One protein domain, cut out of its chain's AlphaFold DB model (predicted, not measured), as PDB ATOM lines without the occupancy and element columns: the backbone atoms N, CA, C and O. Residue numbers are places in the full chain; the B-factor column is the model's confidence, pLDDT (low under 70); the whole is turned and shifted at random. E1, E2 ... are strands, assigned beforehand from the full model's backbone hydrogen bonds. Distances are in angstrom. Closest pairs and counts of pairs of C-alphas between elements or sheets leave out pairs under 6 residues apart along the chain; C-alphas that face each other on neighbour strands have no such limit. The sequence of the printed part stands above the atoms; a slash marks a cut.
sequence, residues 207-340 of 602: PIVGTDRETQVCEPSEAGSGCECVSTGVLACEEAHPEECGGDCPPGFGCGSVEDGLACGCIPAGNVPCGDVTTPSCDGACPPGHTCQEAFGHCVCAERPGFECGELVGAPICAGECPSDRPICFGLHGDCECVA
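What this domain is: This is residues 207 to 340 of the 602 residues of an uncharacterized protein of Deltaproteobacteria bacterium (UniProt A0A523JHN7). Little regular structure: four small, separate hairpins, E1-E2, E3-E4, E5-E6 and E7-E8, are strung along a loose, winding chain with long loops between them. The printed part has 134 residues, no named helix and eight strands, E1 to E8 in order, holding 46 residues: all strand. It is loose, with a radius of gyration of the C-alphas of 20.2 A, and flat, 59 by 48 by 26 A.

Where its parts are: E1, residues 215 to 220, begins at C-alpha 215 (187.382, 228.512, 337.610) and spans 16.3 A; E2 is 227 to 232. E3 is 253 to 258, E4 263 to 268, 15.6 A; E5 290 to 295, E6 298 to 303, 15.4 A; E7 328 to 332. E8, 335 to 339, ends at C-alpha 339 (179.095, 221.088, 379.800).

How they stand to each other: Each hairpin is an antiparallel pair. Within hydrogen-bond range are N 219 and O 228, 2.9 A; N 254 and O 267, 2.8 A; N 293 and O 300, 3.0 A; N 330 and O 337, 2.9 A. Strands of different hairpins are apart.

The domain as a whole: The farthest C-alphas, Val 209 and Asp 325, are 59.3 A apart. The printed part has no cut. Links E2-E3, E4-E5 and E6-E7 are long. pLDDT is under 70 at 49 residues, among them 207 to 215 and 304 to 317.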
ATOM      1  N   PRO A 207     185.702 227.856 327.760       46.34
ATOM      2  CA  PRO A 207     186.105 226.783 326.862       46.34
ATOM      3  C   PRO A 207     187.561 226.397 327.131       46.34
ATOM      4  O   PRO A 207     188.455 227.240 327.123       46.34
ATOM      5  N   ILE A 208     187.768 225.106 327.379       43.59
ATOM      6  CA  ILE A 208     189.056 224.501 327.709       43.59
ATOM      7  C   ILE A 208     189.973 224.606 326.483       43.59
ATOM      8  O   ILE A 208     189.765 223.914 325.488       43.59
ATOM      9  N   VAL A 209     190.987 225.468 326.549       37.72
ATOM     10  CA  VAL A 209     192.121 225.483 325.614       37.72
ATOM     11  C   VAL A 209     193.380 225.256 326.453       37.72
ATOM     12  O   VAL A 209     193.967 226.208 326.952       37.72
ATOM     13  N   GLY A 210     193.749 223.988 326.656       44.34
ATOM     14  CA  GLY A 210     194.837 223.565 327.555       44.34
ATOM     15  C   GLY A 210     194.342 222.709 328.728       44.34
ATOM     16  O   GLY A 210     193.144 222.619 328.966       44.34
ATOM     17  N   THR A 211     195.245 222.032 329.439       39.31
ATOM     18  CA  THR A 211     194.935 221.097 330.546       39.31
ATOM     19  C   THR A 211     194.432 221.762 331.830       39.31
ATOM     20  O   THR A 211     194.136 221.062 332.800       39.31
ATOM     21  N   ASP A 212     194.264 223.082 331.834       43.56
ATOM     22  CA  ASP A 212     194.037 223.850 333.051       43.56
ATOM     23  C   ASP A 212     192.560 224.234 333.167       43.56
ATOM     24  O   ASP A 212     191.970 224.892 332.306       43.56
ATOM     25  N   ARG A 213     191.923 223.782 334.251       49.12
ATOM     26  CA  ARG A 213     190.547 224.157 334.592       49.12
ATOM     27  C   ARG A 213     190.558 225.538 335.240       49.12
ATOM     28  O   ARG A 213     190.653 225.658 336.458       49.12
ATOM     29  N   GLU A 214     190.402 226.585 334.439       56.38
ATOM     30  CA  GLU A 214     190.102 227.909 334.982       56.38
ATOM     31  C   GLU A 214     188.709 227.903 335.631       56.38
ATOM     32  O   GLU A 214     187.696 227.584 335.001       56.38
ATOM     33  N   THR A 215     188.645 228.260 336.913       62.84
ATOM     34  CA  THR A 215     187.382 228.512 337.610       62.84
ATOM     35  C   THR A 215     187.074 230.009 337.579       62.84
ATOM     36  O   THR A 215     187.955 230.847 337.769       62.84
ATOM     37  N   GLN A 216     185.816 230.356 337.295       78.75
ATOM     38  CA  GLN A 216     185.327 231.735 337.329       78.75
ATOM     39  C   GLN A 216     184.422 231.950 338.541       78.75
ATOM     40  O   GLN A 216     183.548 231.125 338.820       78.75
ATOM     41  N   VAL A 217     184.589 233.084 339.218       82.88
ATOM     42  CA  VAL A 217     183.754 233.510 340.350       82.88
ATOM     43  C   VAL A 217     182.985 234.776 339.962       82.88
ATOM     44  O   VAL A 217     183.513 235.638 339.265       82.88
ATOM     45  N   CYS A 218     181.715 234.879 340.372       85.06
ATOM     46  CA  CYS A 218     180.877 236.058 340.132       85.06
ATOM     47  C   CYS A 218     181.188 237.117 341.200       85.06
ATOM     48  O   CYS A 218     180.806 236.953 342.357       85.06
ATOM     49  N   GLU A 219     181.873 238.194 340.823       85.44
ATOM     50  CA  GLU A 219     182.274 239.273 341.728       85.44
ATOM     51  C   GLU A 219     181.689 240.627 341.293       85.44
ATOM     52  O   GLU A 219     181.292 240.806 340.137       85.44
ATOM     53  N   PRO A 220     181.586 241.615 342.200       86.69
ATOM     54  CA  PRO A 220     181.210 242.974 341.828       86.69
ATOM     55  C   PRO A 220     182.241 243.577 340.872       86.69
ATOM     56  O   PRO A 220     183.431 243.583 341.177       86.69
ATOM     57  N   SER A 221     181.790 244.140 339.750       83.62
ATOM     58  CA  SER A 221     182.713 244.733 338.784       83.62
ATOM     59  C   SER A 221     183.444 245.935 339.375       83.62
ATOM     60  O   SER A 221     182.859 246.731 340.120       83.62
ATOM     61  N   GLU A 222     184.706 246.136 338.989       77.56
ATOM     62  CA  GLU A 222     185.499 247.288 339.457       77.56
ATOM     63  C   GLU A 222     184.870 248.638 339.057       77.56
ATOM     64  O   GLU A 222     185.098 249.673 339.689       77.56
ATOM     65  N   ALA A 223     184.021 248.634 338.022       78.69
ATOM     66  CA  ALA A 223     183.255 249.796 337.578       78.69
ATOM     67  C   ALA A 223     182.055 250.137 338.491       78.69
ATOM     68  O   ALA A 223     181.427 251.184 338.305       78.69
ATOM     69  N   GLY A 224     181.737 249.289 339.477       73.25
ATOM     70  CA  GLY A 224     180.773 249.559 340.548       73.25
ATOM     71  C   GLY A 224     179.303 249.587 340.122       73.25
ATOM     72  O   GLY A 224     178.483 250.190 340.815       73.25
ATOM     73  N   SER A 225     178.952 248.994 338.978       76.56
ATOM     74  CA  SER A 225     177.586 249.035 338.431       76.56
ATOM     75  C   SER A 225     176.988 247.675 338.069       76.56
ATOM     76  O   SER A 225     175.859 247.633 337.578       76.56
ATOM     77  N   GLY A 226     177.686 246.569 338.335       85.31
ATOM     78  CA  GLY A 226     177.194 245.228 338.032       85.31
ATOM     79  C   GLY A 226     178.033 244.127 338.666       85.31
ATOM     80  O   GLY A 226     178.980 244.408 339.395       85.31
ATOM     81  N   CYS A 227     177.656 242.887 338.378       88.00
ATOM     82  CA  CYS A 227     178.424 241.692 338.704       88.00
ATOM     83  C   CYS A 227     179.062 241.165 337.417       88.00
ATOM     84  O   CYS A 227     178.412 241.185 336.368       88.00
ATOM     85  N   GLU A 228     180.315 240.732 337.482       88.06
ATOM     86  CA  GLU A 228     181.033 240.115 336.371       88.06
ATOM     87  C   GLU A 228     181.700 238.811 336.813       88.06
ATOM     88  O   GLU A 228     181.984 238.607 337.990       88.06
ATOM     89  N   CYS A 229     181.911 237.904 335.864       84.00
ATOM     90  CA  CYS A 229     182.634 236.665 336.107       84.00
ATOM     91  C   CYS A 229     184.125 236.910 335.908       84.00
ATOM     92  O   CYS A 229     184.545 237.261 334.805       84.00
ATOM     93  N   VAL A 230     184.904 236.728 336.968       83.88
ATOM     94  CA  VAL A 230     186.352 236.938 336.969       83.88
ATOM     95  C   VAL A 230     187.038 235.579 337.043       83.88
ATOM     96  O   VAL A 230     186.676 234.747 337.878       83.88
ATOM     97  N   SER A 231     188.005 235.330 336.154       76.94
ATOM     98  CA  SER A 231     188.830 234.120 336.204       76.94
ATOM     99  C   SER A 231     189.770 234.198 337.403       76.94
ATOM    100  O   SER A 231     190.636 235.073 337.462       76.94
ATOM    101  N   THR A 232     189.628 233.272 338.347       65.00
ATOM    102  CA  THR A 232     190.632 233.051 339.387       65.00
ATOM    103  C   THR A 232     191.609 232.018 338.848       65.00
ATOM    104  O   THR A 232     191.340 230.820 338.896       65.00
ATOM    105  N   GLY A 233     192.716 232.477 338.261       55.03
ATOM    106  CA  GLY A 233     193.788 231.589 337.820       55.03
ATOM    107  C   GLY A 233     194.434 230.927 339.032       55.03
ATOM    108  O   GLY A 233     195.221 231.563 339.731       55.03
ATOM    109  N   VAL A 234     194.080 229.673 339.310       56.50
ATOM    110  CA  VAL A 234     194.809 228.837 340.266       56.50
ATOM    111  C   VAL A 234     195.843 228.060 339.462       56.50
ATOM    112  O   VAL A 234     195.484 227.198 338.666       56.50
ATOM    113  N   LEU A 235     197.118 228.425 339.610       66.81
ATOM    114  CA  LEU A 235     198.236 227.699 339.000       66.81
ATOM    115  C   LEU A 235     198.323 226.289 339.601       66.81
ATOM    116  O   LEU A 235     198.092 226.105 340.801       66.81
ATOM    117  N   ALA A 236     198.672 225.293 338.784       70.81
ATOM    118  CA  ALA A 236     199.009 223.970 339.292       70.81
ATOM    119  C   ALA A 236     200.261 224.071 340.179       70.81
ATOM    120  O   ALA A 236     201.182 224.834 339.885       70.81
ATOM    121  N   CYS A 237     200.318 223.294 341.267       78.44
ATOM    122  CA  CYS A 237     201.424 223.373 342.228       78.44
ATOM    123  C   CYS A 237     202.817 223.220 341.585       78.44
ATOM    124  O   CYS A 237     203.780 223.835 342.032       78.44
ATOM    125  N   GLU A 238     202.924 222.423 340.525       75.06
ATOM    126  CA  GLU A 238     204.179 222.128 339.819       75.06
ATOM    127  C   GLU A 238     204.678 223.303 338.959       75.06
ATOM    128  O   GLU A 238     205.854 223.361 338.602       75.06
ATOM    129  N   GLU A 239     203.803 224.265 338.668       71.88
ATOM    130  CA  GLU A 239     204.086 225.458 337.863       71.88
ATOM    131  C   GLU A 239     204.348 226.700 338.727       71.88
ATOM    132  O   GLU A 239     204.716 227.764 338.220       71.88
ATOM    133  N   ALA A 240     204.175 226.568 340.045       72.19
ATOM    134  CA  ALA A 240     204.442 227.628 340.997       72.19
ATOM    135  C   ALA A 240     205.942 227.937 341.078       72.19
ATOM    136  O   ALA A 240     206.805 227.058 340.992       72.19
ATOM    137  N   HIS A 241     206.270 229.213 341.269       72.81
ATOM    138  CA  HIS A 241     207.659 229.637 341.384       72.81
ATOM    139  C   HIS A 241     208.288 229.041 342.665       72.81
ATOM    140  O   HIS A 241     207.641 229.077 343.712       72.81
ATOM    141  N   PRO A 242     209.552 228.564 342.653       60.59
ATOM    142  CA  PRO A 242     210.154 227.840 343.788       60.59
ATOM    143  C   PRO A 242     210.210 228.617 345.115       60.59
ATOM    144  O   PRO A 242     210.330 228.025 346.184       60.59
ATOM    145  N   GLU A 243     210.147 229.949 345.048       58.09
ATOM    146  CA  GLU A 243     210.175 230.843 346.215       58.09
ATOM    147  C   GLU A 243     208.776 231.103 346.809       58.09
ATOM    148  O   GLU A 243     208.668 231.624 347.917       58.09
ATOM    149  N   GLU A 244     207.713 230.732 346.090       68.38
ATOM    150  CA  GLU A 244     206.307 231.007 346.411       68.38
ATOM    151  C   GLU A 244     205.435 229.801 346.020       68.38
ATOM    152  O   GLU A 244     204.472 229.940 345.267       68.38
ATOM    153  N   CYS A 245     205.783 228.595 346.495       74.56
ATOM    154  CA  CYS A 245     204.987 227.402 346.203       74.56
ATOM    155  C   CYS A 245     203.530 227.610 346.643       74.56
ATOM    156  O   CYS A 245     203.224 227.721 347.831       74.56
ATOM    157  N   GLY A 246     202.634 227.676 345.663       68.50
ATOM    158  CA  GLY A 246     201.210 227.902 345.843       68.50
ATOM    159  C   GLY A 246     200.465 227.389 344.619       68.50
ATOM    160  O   GLY A 246     200.861 227.663 343.493       68.50
ATOM    161  N   GLY A 247     199.419 226.604 344.843       74.75
ATOM    162  CA  GLY A 247     198.655 225.966 343.778       74.75
ATOM    163  C   GLY A 247     197.790 224.835 344.315       74.75
ATOM    164  O   GLY A 247     197.956 224.410 345.464       74.75
ATOM    165  N   ASP A 248     196.868 224.355 343.488       74.56
ATOM    166  CA  ASP A 248     195.988 223.254 343.868       74.56
ATOM    167  C   ASP A 248     196.731 221.912 343.838       74.56
ATOM    168  O   ASP A 248     197.497 221.605 342.920       74.56
ATOM    169  N   CYS A 249     196.469 221.095 344.858       76.75
ATOM    170  CA  CYS A 249     196.937 219.720 344.976       76.75
ATOM    171  C   CYS A 249     195.751 218.781 345.238       76.75
ATOM    172  O   CYS A 249     194.738 219.199 345.805       76.75
ATOM    173  N   PRO A 250     195.845 217.497 344.844       71.00
ATOM    174  CA  PRO A 250     194.787 216.531 345.103       71.00
ATOM    175  C   PRO A 250     194.509 216.379 346.613       71.00
ATOM    176  O   PRO A 250     195.413 216.571 347.433       71.00
ATOM    177  N   PRO A 251     193.278 215.996 347.009       60.12
ATOM    178  CA  PRO A 251     192.894 215.879 348.414       60.12
ATOM    179  C   PRO A 251     193.878 215.021 349.220       60.12
ATOM    180  O   PRO A 251     194.165 213.882 348.857       60.12
ATOM    181  N   GLY A 252     194.378 215.566 350.332       60.59
ATOM    182  CA  GLY A 252     195.395 214.924 351.175       60.59
ATOM    183  C   GLY A 252     196.837 215.374 350.907       60.59
ATOM    184  O   GLY A 252     197.741 214.932 351.621       60.59
ATOM    185  N   PHE A 253     197.058 216.272 349.945       76.12
ATOM    186  CA  PHE A 253     198.359 216.852 349.615       76.12
ATOM    187  C   PHE A 253     198.303 218.385 349.681       76.12
ATOM    188  O   PHE A 253     197.317 218.986 349.268       76.12
ATOM    189  N   GLY A 254     199.358 219.006 350.208       77.12
ATOM    190  CA  GLY A 254     199.599 220.446 350.152       77.12
ATOM    191  C   GLY A 254     200.702 220.763 349.144       77.12
ATOM    192  O   GLY A 254     201.597 219.944 348.923       77.12
ATOM    193  N   CYS A 255     200.640 221.941 348.527       80.56
ATOM    194  CA  CYS A 255     201.703 222.400 347.641       80.56
ATOM    195  C   CYS A 255     202.904 222.862 348.468       80.56
ATOM    196  O   CYS A 255     202.765 223.750 349.306       80.56
ATOM    197  N   GLY A 256     204.073 222.259 348.260       80.69
ATOM    198  CA  GLY A 256     205.281 222.617 348.998       80.69
ATOM    199  C   GLY A 256     206.547 222.395 348.188       80.69
ATOM    200  O   GLY A 256     206.530 221.782 347.124       80.69
ATOM    201  N   SER A 257     207.664 222.919 348.688       82.31
ATOM    202  CA  SER A 257     208.939 222.772 347.992       82.31
ATOM    203  C   SER A 257     209.453 221.331 348.064       82.31
ATOM    204  O   SER A 257     209.523 220.709 349.126       82.31
ATOM    205  N   VAL A 258     209.830 220.797 346.909       74.00
ATOM    206  CA  VAL A 258     210.520 219.519 346.740       74.00
ATOM    207  C   VAL A 258     211.968 219.786 346.319       74.00
ATOM    208  O   VAL A 258     212.275 220.793 345.683       74.00
ATOM    209  N   GLU A 259     212.880 218.903 346.737       66.88
ATOM    210  CA  GLU A 259     214.320 218.974 346.427       66.88
ATOM    211  C   GLU A 259     215.007 220.297 346.838       66.88
ATOM    212  O   GLU A 259     215.487 221.055 346.000       66.88
ATOM    213  N   ASP A 260     215.090 220.573 348.147       65.56
ATOM    214  CA  ASP A 260     215.855 221.708 348.707       65.56
ATOM    215  C   ASP A 260     215.478 223.094 348.117       65.56
ATOM    216  O   ASP A 260     216.326 223.981 347.991       65.56
ATOM    217  N   GLY A 261     214.201 223.304 347.773       67.12
ATOM    218  CA  GLY A 261     213.691 224.606 347.319       67.12
ATOM    219  C   GLY A 261     213.880 224.894 345.828       67.12
ATOM    220  O   GLY A 261     213.807 226.051 345.425       67.12
ATOM    221  N   LEU A 262     214.162 223.875 345.010       72.19
ATOM    222  CA  LEU A 262     214.378 224.037 343.567       72.19
ATOM    223  C   LEU A 262     213.108 223.853 342.726       72.19
ATOM    224  O   LEU A 262     213.064 224.358 341.605       72.19
ATOM    225  N   ALA A 263     212.089 223.173 343.252       79.69
ATOM    226  CA  ALA A 263     210.807 222.973 342.583       79.69
ATOM    227  C   ALA A 263     209.652 222.900 343.591       79.69
ATOM    228  O   ALA A 263     209.866 222.639 344.776       79.69
ATOM    229  N   CYS A 264     208.428 223.120 343.115       82.94
ATOM    230  CA  CYS A 264     207.202 222.945 343.887       82.94
ATOM    231  C   CYS A 264     206.525 221.628 343.496       82.94
ATOM    232  O   CYS A 264     206.579 221.207 342.342       82.94
ATOM    233  N   GLY A 265     205.929 220.942 344.467       86.19
ATOM    234  CA  GLY A 265     205.266 219.663 344.253       86.19
ATOM    235  C   GLY A 265     204.237 219.361 345.335       86.19
ATOM    236  O   GLY A 265     204.292 219.885 346.449       86.19
ATOM    237  N   CYS A 266     203.282 218.496 345.006       82.31
ATOM    238  CA  CYS A 266     202.247 218.081 345.944       82.31
ATOM    239  C   CYS A 266     202.805 217.077 346.959       82.31
ATOM    240  O   CYS A 266     203.088 215.922 346.636       82.31
ATOM    241  N   ILE A 267     202.944 217.512 348.209       80.06
ATOM    242  CA  ILE A 267     203.461 216.716 349.325       80.06
ATOM    243  C   ILE A 267     202.334 216.385 350.313       80.06
ATOM    244  O   ILE A 267     201.436 217.199 350.503       80.06
ATOM    245  N   PRO A 268     202.317 215.200 350.955       72.69
ATOM    246  CA  PRO A 268     201.227 214.814 351.853       72.69
ATOM    247  C   PRO A 268     201.013 215.858 352.958       72.69
ATOM    248  O   PRO A 268     201.946 216.148 353.713       72.69
ATOM    249  N   ALA A 269     199.791 216.387 353.084       57.38
ATOM    250  CA  ALA A 269     199.465 217.546 353.926       57.38
ATOM    251  C   ALA A 269     199.858 217.354 355.408       57.38
ATOM    252  O   ALA A 269     200.214 218.299 356.103       57.38
ATOM    253  N   GLY A 270     199.901 216.105 355.883       56.44
ATOM    254  CA  GLY A 270     200.312 215.772 357.250       56.44
ATOM    255  C   GLY A 270     201.813 215.896 357.554       56.44
ATOM    256  O   GLY A 270     202.185 215.797 358.721       56.44
ATOM    257  N   ASN A 271     202.673 216.090 356.549       57.66
ATOM    258  CA  ASN A 271     204.131 216.155 356.720       57.66
ATOM    259  C   ASN A 271     204.738 217.520 356.368       57.66
ATOM    260  O   ASN A 271     205.947 217.690 356.522       57.66
ATOM    261  N   VAL A 272     203.930 218.478 355.907       63.25
ATOM    262  CA  VAL A 272     204.415 219.814 355.540       63.25
ATOM    263  C   VAL A 272     204.656 220.616 356.817       63.25
ATOM    264  O   VAL A 272     203.720 220.770 357.607       63.25
ATOM    265  N   PRO A 273     205.877 221.107 357.084       76.19
ATOM    266  CA  PRO A 273     206.112 222.014 358.201       76.19
ATOM    267  C   PRO A 273     205.207 223.240 358.062       76.19
ATOM    268  O   PRO A 273     205.103 223.809 356.984       76.19
ATOM    269  N   CYS A 274     204.573 223.687 359.147       80.12
ATOM    270  CA  CYS A 274     203.664 224.843 359.114       80.12
ATOM    271  C   CYS A 274     204.231 226.101 358.428       80.12
ATOM    272  O   CYS A 274     203.473 226.861 357.841       80.12
ATOM    273  N   GLY A 275     205.549 226.317 358.491       74.69
ATOM    274  CA  GLY A 275     206.202 227.457 357.842       74.69
ATOM    275  C   GLY A 275     206.191 227.420 356.312       74.69
ATOM    276  O   GLY A 275     206.423 228.456 355.699       74.69
ATOM    277  N   ASP A 276     205.908 226.258 355.725       72.00
ATOM    278  CA  ASP A 276     205.920 226.026 354.279       72.00
ATOM    279  C   ASP A 276     204.499 225.989 353.687       72.00
ATOM    280  O   ASP A 276     204.337 225.813 352.484       72.00
ATOM    281  N   VAL A 277     203.467 226.153 354.524       73.31
ATOM    282  CA  VAL A 277     202.067 226.260 354.091       73.31
ATOM    283  C   VAL A 277     201.712 227.733 353.873       73.31
ATOM    284  O   VAL A 277     202.157 228.609 354.619       73.31
ATOM    285  N   THR A 278     200.917 228.022 352.844       70.06
ATOM    286  CA  THR A 278     200.539 229.385 352.452       70.06
ATOM    287  C   THR A 278     199.169 229.797 353.005       70.06
ATOM    288  O   THR A 278     198.243 229.002 353.160       70.06
ATOM    289  N   THR A 279     199.023 231.080 353.339       65.00
ATOM    290  CA  THR A 279     197.747 231.668 353.783       65.00
ATOM    291  C   THR A 279     196.749 231.723 352.619       65.00
ATOM    292  O   THR A 279     197.179 232.030 351.506       65.00
ATOM    293  N   PRO A 280     195.434 231.511 352.833       54.09
ATOM    294  CA  PRO A 280     194.717 231.567 354.115       54.09
ATOM    295  C   PRO A 280     194.568 230.226 354.858       54.09
ATOM    296  O   PRO A 280     193.996 230.201 355.947       54.09
ATOM    297  N   SER A 281     195.056 229.112 354.303       69.38
ATOM    298  CA  SER A 281     194.865 227.775 354.883       69.38
ATOM    299  C   SER A 281     196.132 227.289 355.583       69.38
ATOM    300  O   SER A 281     196.935 226.591 354.990       69.38
ATOM    301  N   CYS A 282     196.330 227.659 356.851       79.06
ATOM    302  CA  CYS A 282     197.483 227.211 357.643       79.06
ATOM    303  C   CYS A 282     197.210 225.867 358.348       79.06
ATOM    304  O   CYS A 282     196.893 225.849 359.537       79.06
ATOM    305  N   ASP A 283     197.338 224.740 357.645       77.75
ATOM    306  CA  ASP A 283     197.049 223.385 358.154       77.75
ATOM    307  C   ASP A 283     198.284 222.472 358.317       77.75
ATOM    308  O   ASP A 283     198.155 221.274 358.574       77.75
ATOM    309  N   GLY A 284     199.493 223.033 358.246       80.62
ATOM    310  CA  GLY A 284     200.741 222.271 358.349       80.62
ATOM    311  C   GLY A 284     201.035 221.667 359.728       80.62
ATOM    312  O   GLY A 284     200.495 222.051 360.770       80.62
ATOM    313  N   ALA A 285     201.967 220.716 359.750       76.19
ATOM    314  CA  ALA A 285     202.406 220.027 360.952       76.19
ATOM    315  C   ALA A 285     203.200 220.956 361.888       76.19
ATOM    316  O   ALA A 285     204.152 221.635 361.488       76.19
ATOM    317  N   CYS A 286     202.836 220.929 363.174       78.75
ATOM    318  CA  CYS A 286     203.518 221.634 364.255       78.75
ATOM    319  C   CYS A 286     203.969 220.671 365.362       78.75
ATOM    320  O   CYS A 286     203.374 219.603 365.536       78.75
ATOM    321  N   PRO A 287     205.013 221.020 366.141       73.19
ATOM    322  CA  PRO A 287     205.427 220.216 367.282       73.19
ATOM    323  C   PRO A 287     204.286 220.080 368.310       73.19
ATOM    324  O   PRO A 287     203.400 220.937 368.373       73.19
ATOM    325  N   PRO A 288     204.299 219.032 369.155       65.81
ATOM    326  CA  PRO A 288     203.265 218.824 370.163       65.81
ATOM    327  C   PRO A 288     203.024 220.078 371.016       65.81
ATOM    328  O   PRO A 288     203.969 220.708 371.493       65.81
ATOM    329  N   GLY A 289     201.753 220.437 371.207       66.06
ATOM    330  CA  GLY A 289     201.351 221.639 371.949       66.06
ATOM    331  C   GLY A 289     201.341 222.935 371.131       66.06
ATOM    332  O   GLY A 289     201.115 223.993 371.706       66.06
ATOM    333  N   HIS A 290     201.568 222.875 369.817       81.62
ATOM    334  CA  HIS A 290     201.476 224.024 368.912       81.62
ATOM    335  C   HIS A 290     200.413 223.781 367.835       81.62
ATOM    336  O   HIS A 290     200.132 222.637 367.473       81.62
ATOM    337  N   THR A 291     199.811 224.852 367.332       81.62
ATOM    338  CA  THR A 291     198.883 224.833 366.194       81.62
ATOM    339  C   THR A 291     199.425 225.723 365.089       81.62
ATOM    340  O   THR A 291     199.972 226.792 365.368       81.62
ATOM    341  N   CYS A 292     199.298 225.264 363.844       83.50
ATOM    342  CA  CYS A 292     199.644 226.073 362.688       83.50
ATOM    343  C   CYS A 292     198.584 227.161 362.531       83.50
ATOM    344  O   CYS A 292     197.394 226.860 362.491       83.50
ATOM    345  N   GLN A 293     199.000 228.422 362.550       85.69
ATOM    346  CA  GLN A 293     198.092 229.559 362.439       85.69
ATOM    347  C   GLN A 293     198.751 230.691 361.662       85.69
ATOM    348  O   GLN A 293     199.973 230.845 361.680       85.69
ATOM    349  N   GLU A 294     197.936 231.513 361.012       83.75
ATOM    350  CA  GLU A 294     198.421 232.716 360.352       83.75
ATOM    351  C   GLU A 294     198.894 233.733 361.400       83.75
ATOM    352  O   GLU A 294     198.147 234.146 362.289       83.75
ATOM    353  N   ALA A 295     200.142 234.177 361.277       81.06
ATOM    354  CA  ALA A 295     200.637 235.350 361.974       81.06
ATOM    355  C   ALA A 295     201.356 236.252 360.975       81.06
ATOM    356  O   ALA A 295     202.332 235.852 360.358       81.06
ATOM    357  N   PHE A 296     200.898 237.499 360.840       77.69
ATOM    358  CA  PHE A 296     201.524 238.505 359.970       77.69
ATOM    359  C   PHE A 296     201.705 238.051 358.502       77.69
ATOM    360  O   PHE A 296     202.757 238.301 357.910       77.69
ATOM    361  N   GLY A 297     200.693 237.398 357.913       74.50
ATOM    362  CA  GLY A 297     200.696 236.992 356.499       74.50
ATOM    363  C   GLY A 297     201.593 235.793 356.172       74.50
ATOM    364  O   GLY A 297     201.959 235.605 355.020       74.50
ATOM    365  N   HIS A 298     201.990 235.016 357.181       77.62
ATOM    366  CA  HIS A 298     202.692 233.745 357.020       77.62
ATOM    367  C   HIS A 298     202.179 232.733 358.049       77.62
ATOM    368  O   HIS A 298     201.733 233.109 359.138       77.62
ATOM    369  N   CYS A 299     202.225 231.447 357.710       82.69
ATOM    370  CA  CYS A 299     201.836 230.384 358.625       82.69
ATOM    371  C   CYS A 299     202.971 230.117 359.627       82.69
ATOM    372  O   CYS A 299     204.128 229.919 359.261       82.69
ATOM    373  N   VAL A 300     202.657 230.154 360.924       87.06
ATOM    374  CA  VAL A 300     203.612 229.883 362.005       87.06
ATOM    375  C   VAL A 300     203.040 228.884 362.997       87.06
ATOM    376  O   VAL A 300     201.849 228.896 363.311       87.06
ATOM    377  N   CYS A 301     203.908 228.043 363.558       85.25
ATOM    378  CA  CYS A 301     203.550 227.258 364.731       85.25
ATOM    379  C   CYS A 301     203.510 228.178 365.946       85.25
ATOM    380  O   CYS A 301     204.556 228.537 366.490       85.25
ATOM    381  N   ALA A 302     202.313 228.538 366.389       82.19
ATOM    382  CA  ALA A 302     202.138 229.188 367.677       82.19
ATOM    383  C   ALA A 302     201.890 228.130 368.749       82.19
ATOM    384  O   ALA A 302     201.241 227.116 368.481       82.19
ATOM    385  N   GLU A 303     202.404 228.357 369.964       76.50
ATOM    386  CA  GLU A 303     201.947 227.602 371.135       76.50
ATOM    387  C   GLU A 303     200.430 227.662 371.137       76.50
ATOM    388  O   GLU A 303     199.873 228.755 371.028       76.50
ATOM    389  N   ARG A 304     199.783 226.495 371.209       62.94
ATOM    390  CA  ARG A 304     198.332 226.404 371.280       62.94
ATOM    391  C   ARG A 304     197.937 227.273 372.473       62.94
ATOM    392  O   ARG A 304     198.298 226.910 373.598       62.94
ATOM    393  N   PRO A 305     197.293 228.433 372.266       55.09
ATOM    394  CA  PRO A 305     196.870 229.226 373.394       55.09
ATOM    395  C   PRO A 305     195.855 228.362 374.130       55.09
ATOM    396  O   PRO A 305     194.807 228.012 373.585       55.09
ATOM    397  N   GLY A 306     196.232 227.912 375.327       53.62
ATOM    398  CA  GLY A 306     195.349 227.205 376.239       53.62
ATOM    399  C   GLY A 306     194.311 228.194 376.729       53.62
ATOM    400  O   GLY A 306     194.412 228.689 377.845       53.62
ATOM    401  N   PHE A 307     193.384 228.557 375.852       61.00
ATOM    402  CA  PHE A 307     192.241 229.357 376.216       61.00
ATOM    403  C   PHE A 307     191.340 228.444 377.040       61.00
ATOM    404  O   PHE A 307     190.922 227.375 376.582       61.00
ATOM    405  N   GLU A 308     191.094 228.829 378.287       62.88
ATOM    406  CA  GLU A 308     190.045 228.201 379.078       62.88
ATOM    407  C   GLU A 308     188.714 228.474 378.364       62.88
ATOM    408  O   GLU A 308     188.501 229.563 377.821       62.88
ATOM    409  N   CYS A 309     187.813 227.488 378.329       68.50
ATOM    410  CA  CYS A 309     186.464 227.717 377.815       68.50
ATOM    411  C   CYS A 309     185.847 228.951 378.498       68.50
ATOM    412  O   CYS A 309     185.674 228.959 379.718       68.50
ATOM    413  N   GLY A 310     185.572 230.003 377.719       62.56
ATOM    414  CA  GLY A 310     185.173 231.311 378.254       62.56
ATOM    415  C   GLY A 310     185.970 232.500 377.716       62.56
ATOM    416  O   GLY A 310     185.476 233.628 377.774       62.56
ATOM    417  N   GLU A 311     187.166 232.295 377.157       61.81
ATOM    418  CA  GLU A 311     187.881 233.377 376.471       61.81
ATOM    419  C   GLU A 311     187.261 233.626 375.089       61.81
ATOM    420  O   GLU A 311     187.341 232.802 374.183       61.81
ATOM    421  N   LEU A 312     186.577 234.769 374.950       49.12
ATOM    422  CA  LEU A 312     185.896 235.206 373.728       49.12
ATOM    423  C   LEU A 312     186.865 235.283 372.533       49.12
ATOM    424  O   LEU A 312     187.449 236.332 372.257       49.12
ATOM    425  N   VAL A 313     186.966 234.207 371.758       51.34
ATOM    426  CA  VAL A 313     187.583 234.213 370.425       51.34
ATOM    427  C   VAL A 313     186.520 234.596 369.393       51.34
ATOM    428  O   VAL A 313     186.162 233.807 368.535       51.34
ATOM    429  N   GLY A 314     185.974 235.814 369.509       45.47
ATOM    430  CA  GLY A 314     184.982 236.362 368.574       45.47
ATOM    431  C   GLY A 314     183.634 235.618 368.561       45.47
ATOM    432  O   GLY A 314     183.528 234.442 368.233       45.47
ATOM    433  N   ALA A 315     182.540 236.313 368.880       40.41
ATOM    434  CA  ALA A 315     181.202 235.750 368.674       40.41
ATOM    435  C   ALA A 315     181.020 235.322 367.193       40.41
ATOM    436  O   ALA A 315     181.438 236.089 366.320       40.41
ATOM    437  N   PRO A 316     180.397 234.164 366.880       50.25
ATOM    438  CA  PRO A 316     179.523 233.346 367.730       50.25
ATOM    439  C   PRO A 316     180.118 231.992 368.186       50.25
ATOM    440  O   PRO A 316     179.354 231.109 368.571       50.25
ATOM    441  N   ILE A 317     181.438 231.787 368.126       59.59
ATOM    442  CA  ILE A 317     182.038 230.456 368.329       59.59
ATOM    443  C   ILE A 317     182.692 230.372 369.715       59.59
ATOM    444  O   ILE A 317     183.646 231.089 370.010       59.59
ATOM    445  N   CYS A 318     182.181 229.485 370.575       71.44
ATOM    446  CA  CYS A 318     182.837 229.133 371.835       71.44
ATOM    447  C   CYS A 318     183.979 228.149 371.570       71.44
ATOM    448  O   CYS A 318     183.765 227.104 370.958       71.44
ATOM    449  N   ALA A 319     185.181 228.475 372.043       67.62
ATOM    450  CA  ALA A 319     186.369 227.640 371.921       67.62
ATOM    451  C   ALA A 319     187.159 227.655 373.237       67.62
ATOM    452  O   ALA A 319     187.083 228.617 374.000       67.62
ATOM    453  N   GLY A 320     187.900 226.581 373.503       74.94
ATOM    454  CA  GLY A 320     188.750 226.450 374.685       74.94
ATOM    455  C   GLY A 320     188.788 225.027 375.235       74.94
ATOM    456  O   GLY A 320     187.952 224.190 374.891       74.94
ATOM    457  N   GLU A 321     189.776 224.746 376.079       77.00
ATOM    458  CA  GLU A 321     189.893 223.456 376.759       77.00
ATOM    459  C   GLU A 321     188.950 223.389 377.969       77.00
ATOM    460  O   GLU A 321     188.791 224.353 378.723       77.00
ATOM    461  N   CYS A 322     188.331 222.221 378.157       79.00
ATOM    462  CA  CYS A 322     187.445 221.922 379.274       79.00
ATOM    463  C   CYS A 322     187.962 220.732 380.100       79.00
ATOM    464  O   CYS A 322     188.629 219.845 379.559       79.00
ATOM    465  N   PRO A 323     187.656 220.667 381.409       81.25
ATOM    466  CA  PRO A 323     188.067 219.551 382.254       81.25
ATOM    467  C   PRO A 323     187.378 218.244 381.833       81.25
ATOM    468  O   PRO A 323     186.306 218.243 381.229       81.25
ATOM    469  N   SER A 324     187.993 217.105 382.162       76.56
ATOM    470  CA  SER A 324     187.576 215.785 381.665       76.56
ATOM    471  C   SER A 324     186.160 215.355 382.076       76.56
ATOM    472  O   SER A 324     185.587 214.490 381.425       76.56
ATOM    473  N   ASP A 325     185.591 215.929 383.139       77.00
ATOM    474  CA  ASP A 325     184.207 215.691 383.569       77.00
ATOM    475  C   ASP A 325     183.173 216.489 382.756       77.00
ATOM    476  O   ASP A 325     181.978 216.207 382.841       77.00
ATOM    477  N   ARG A 326     183.613 217.479 381.967       84.56
ATOM    478  CA  ARG A 326     182.762 218.359 381.154       84.56
ATOM    479  C   ARG A 326     183.430 218.735 379.834       84.56
ATOM    480  O   ARG A 326     183.719 219.905 379.631       84.56
ATOM    481  N   PRO A 327     183.715 217.777 378.941       78.50
ATOM    482  CA  PRO A 327     184.668 217.976 377.848       78.50
ATOM    483  C   PRO A 327     184.187 218.910 376.724       78.50
ATOM    484  O   PRO A 327     184.946 219.157 375.792       78.50
ATOM    485  N   ILE A 328     182.950 219.412 376.770       80.00
ATOM    486  CA  ILE A 328     182.349 220.191 375.683       80.00
ATOM    487  C   ILE A 328     182.264 221.662 376.103       80.00
ATOM    488  O   ILE A 328     181.571 221.977 377.064       80.00
ATOM    489  N   CYS A 329     182.913 222.566 375.367       80.88
ATOM    490  CA  CYS A 329     182.740 224.012 375.533       80.88
ATOM    491  C   CYS A 329     181.547 224.486 374.689       80.88
ATOM    492  O   CYS A 329     181.593 224.399 373.463       80.88
ATOM    493  N   PHE A 330     180.469 224.956 375.320       80.56
ATOM    494  CA  PHE A 330     179.221 225.314 374.640       80.56
ATOM    495  C   PHE A 330     178.689 226.679 375.099       80.56
ATOM    496  O   PHE A 330     178.802 227.046 376.266       80.56
ATOM    497  N   GLY A 331     178.097 227.435 374.171       75.00
ATOM    498  CA  GLY A 331     177.524 228.754 374.442       75.00
ATOM    499  C   GLY A 331     176.096 228.666 374.974       75.00
ATOM    500  O   GLY A 331     175.163 228.445 374.203       75.00
ATOM    501  N   LEU A 332     175.903 228.890 376.273       68.12
ATOM    502  CA  LEU A 332     174.585 229.006 376.902       68.12
ATOM    503  C   LEU A 332     174.341 230.473 377.272       68.12
ATOM    504  O   LEU A 332     175.079 231.070 378.043       68.12
ATOM    505  N   HIS A 333     173.289 231.076 376.711       63.09
ATOM    506  CA  HIS A 333     172.851 232.448 377.029       63.09
ATOM    507  C   HIS A 333     173.871 233.583 376.795       63.09
ATOM    508  O   HIS A 333     173.713 234.667 377.355       63.09
ATOM    509  N   GLY A 334     174.844 233.391 375.900       64.19
ATOM    510  CA  GLY A 334     175.844 234.415 375.560       64.19
ATOM    511  C   GLY A 334     177.147 234.313 376.356       64.19
ATOM    512  O   GLY A 334     178.050 235.106 376.104       64.19
ATOM    513  N   ASP A 335     177.257 233.316 377.232       73.00
ATOM    514  CA  ASP A 335     178.479 232.930 377.930       73.00
ATOM    515  C   ASP A 335     178.926 231.536 377.449       73.00
ATOM    516  O   ASP A 335     178.095 230.672 377.151       73.00
ATOM    517  N   CYS A 336     180.237 231.313 377.329       78.25
ATOM    518  CA  CYS A 336     180.797 230.001 376.995       78.25
ATOM    519  C   CYS A 336     181.084 229.225 378.285       78.25
ATOM    520  O   CYS A 336     181.856 229.690 379.121       78.25
ATOM    521  N   GLU A 337     180.484 228.042 378.438       83.31
ATOM    522  CA  GLU A 337     180.648 227.181 379.614       83.31
ATOM    523  C   GLU A 337     180.990 225.736 379.217       83.31
ATOM    524  O   GLU A 337     180.559 225.228 378.182       83.31
ATOM    525  N   CYS A 338     181.742 225.042 380.076       84.75
ATOM    526  CA  CYS A 338     182.008 223.611 379.928       84.75
ATOM    527  C   CYS A 338     180.816 222.774 380.412       84.75
ATOM    528  O   CYS A 338     180.482 222.791 381.603       84.75
ATOM    529  N   VAL A 339     180.224 221.982 379.517       84.50
ATOM    530  CA  VAL A 339     179.095 221.088 379.800       84.50
ATOM    531  C   VAL A 339     179.518 219.616 379.794       84.50
ATOM    532  O   VAL A 339     180.419 219.193 379.064       84.50
ATOM    533  N   ALA A 340     178.876 218.826 380.657       80.62
ATOM    534  CA  ALA A 340     179.013 217.372 380.652       80.62
ATOM    535  C   ALA A 340     178.425 216.792 379.363       80.62
ATOM    536  O   ALA A 340     177.465 217.342 378.822       80.62
TER     537      ALA A 340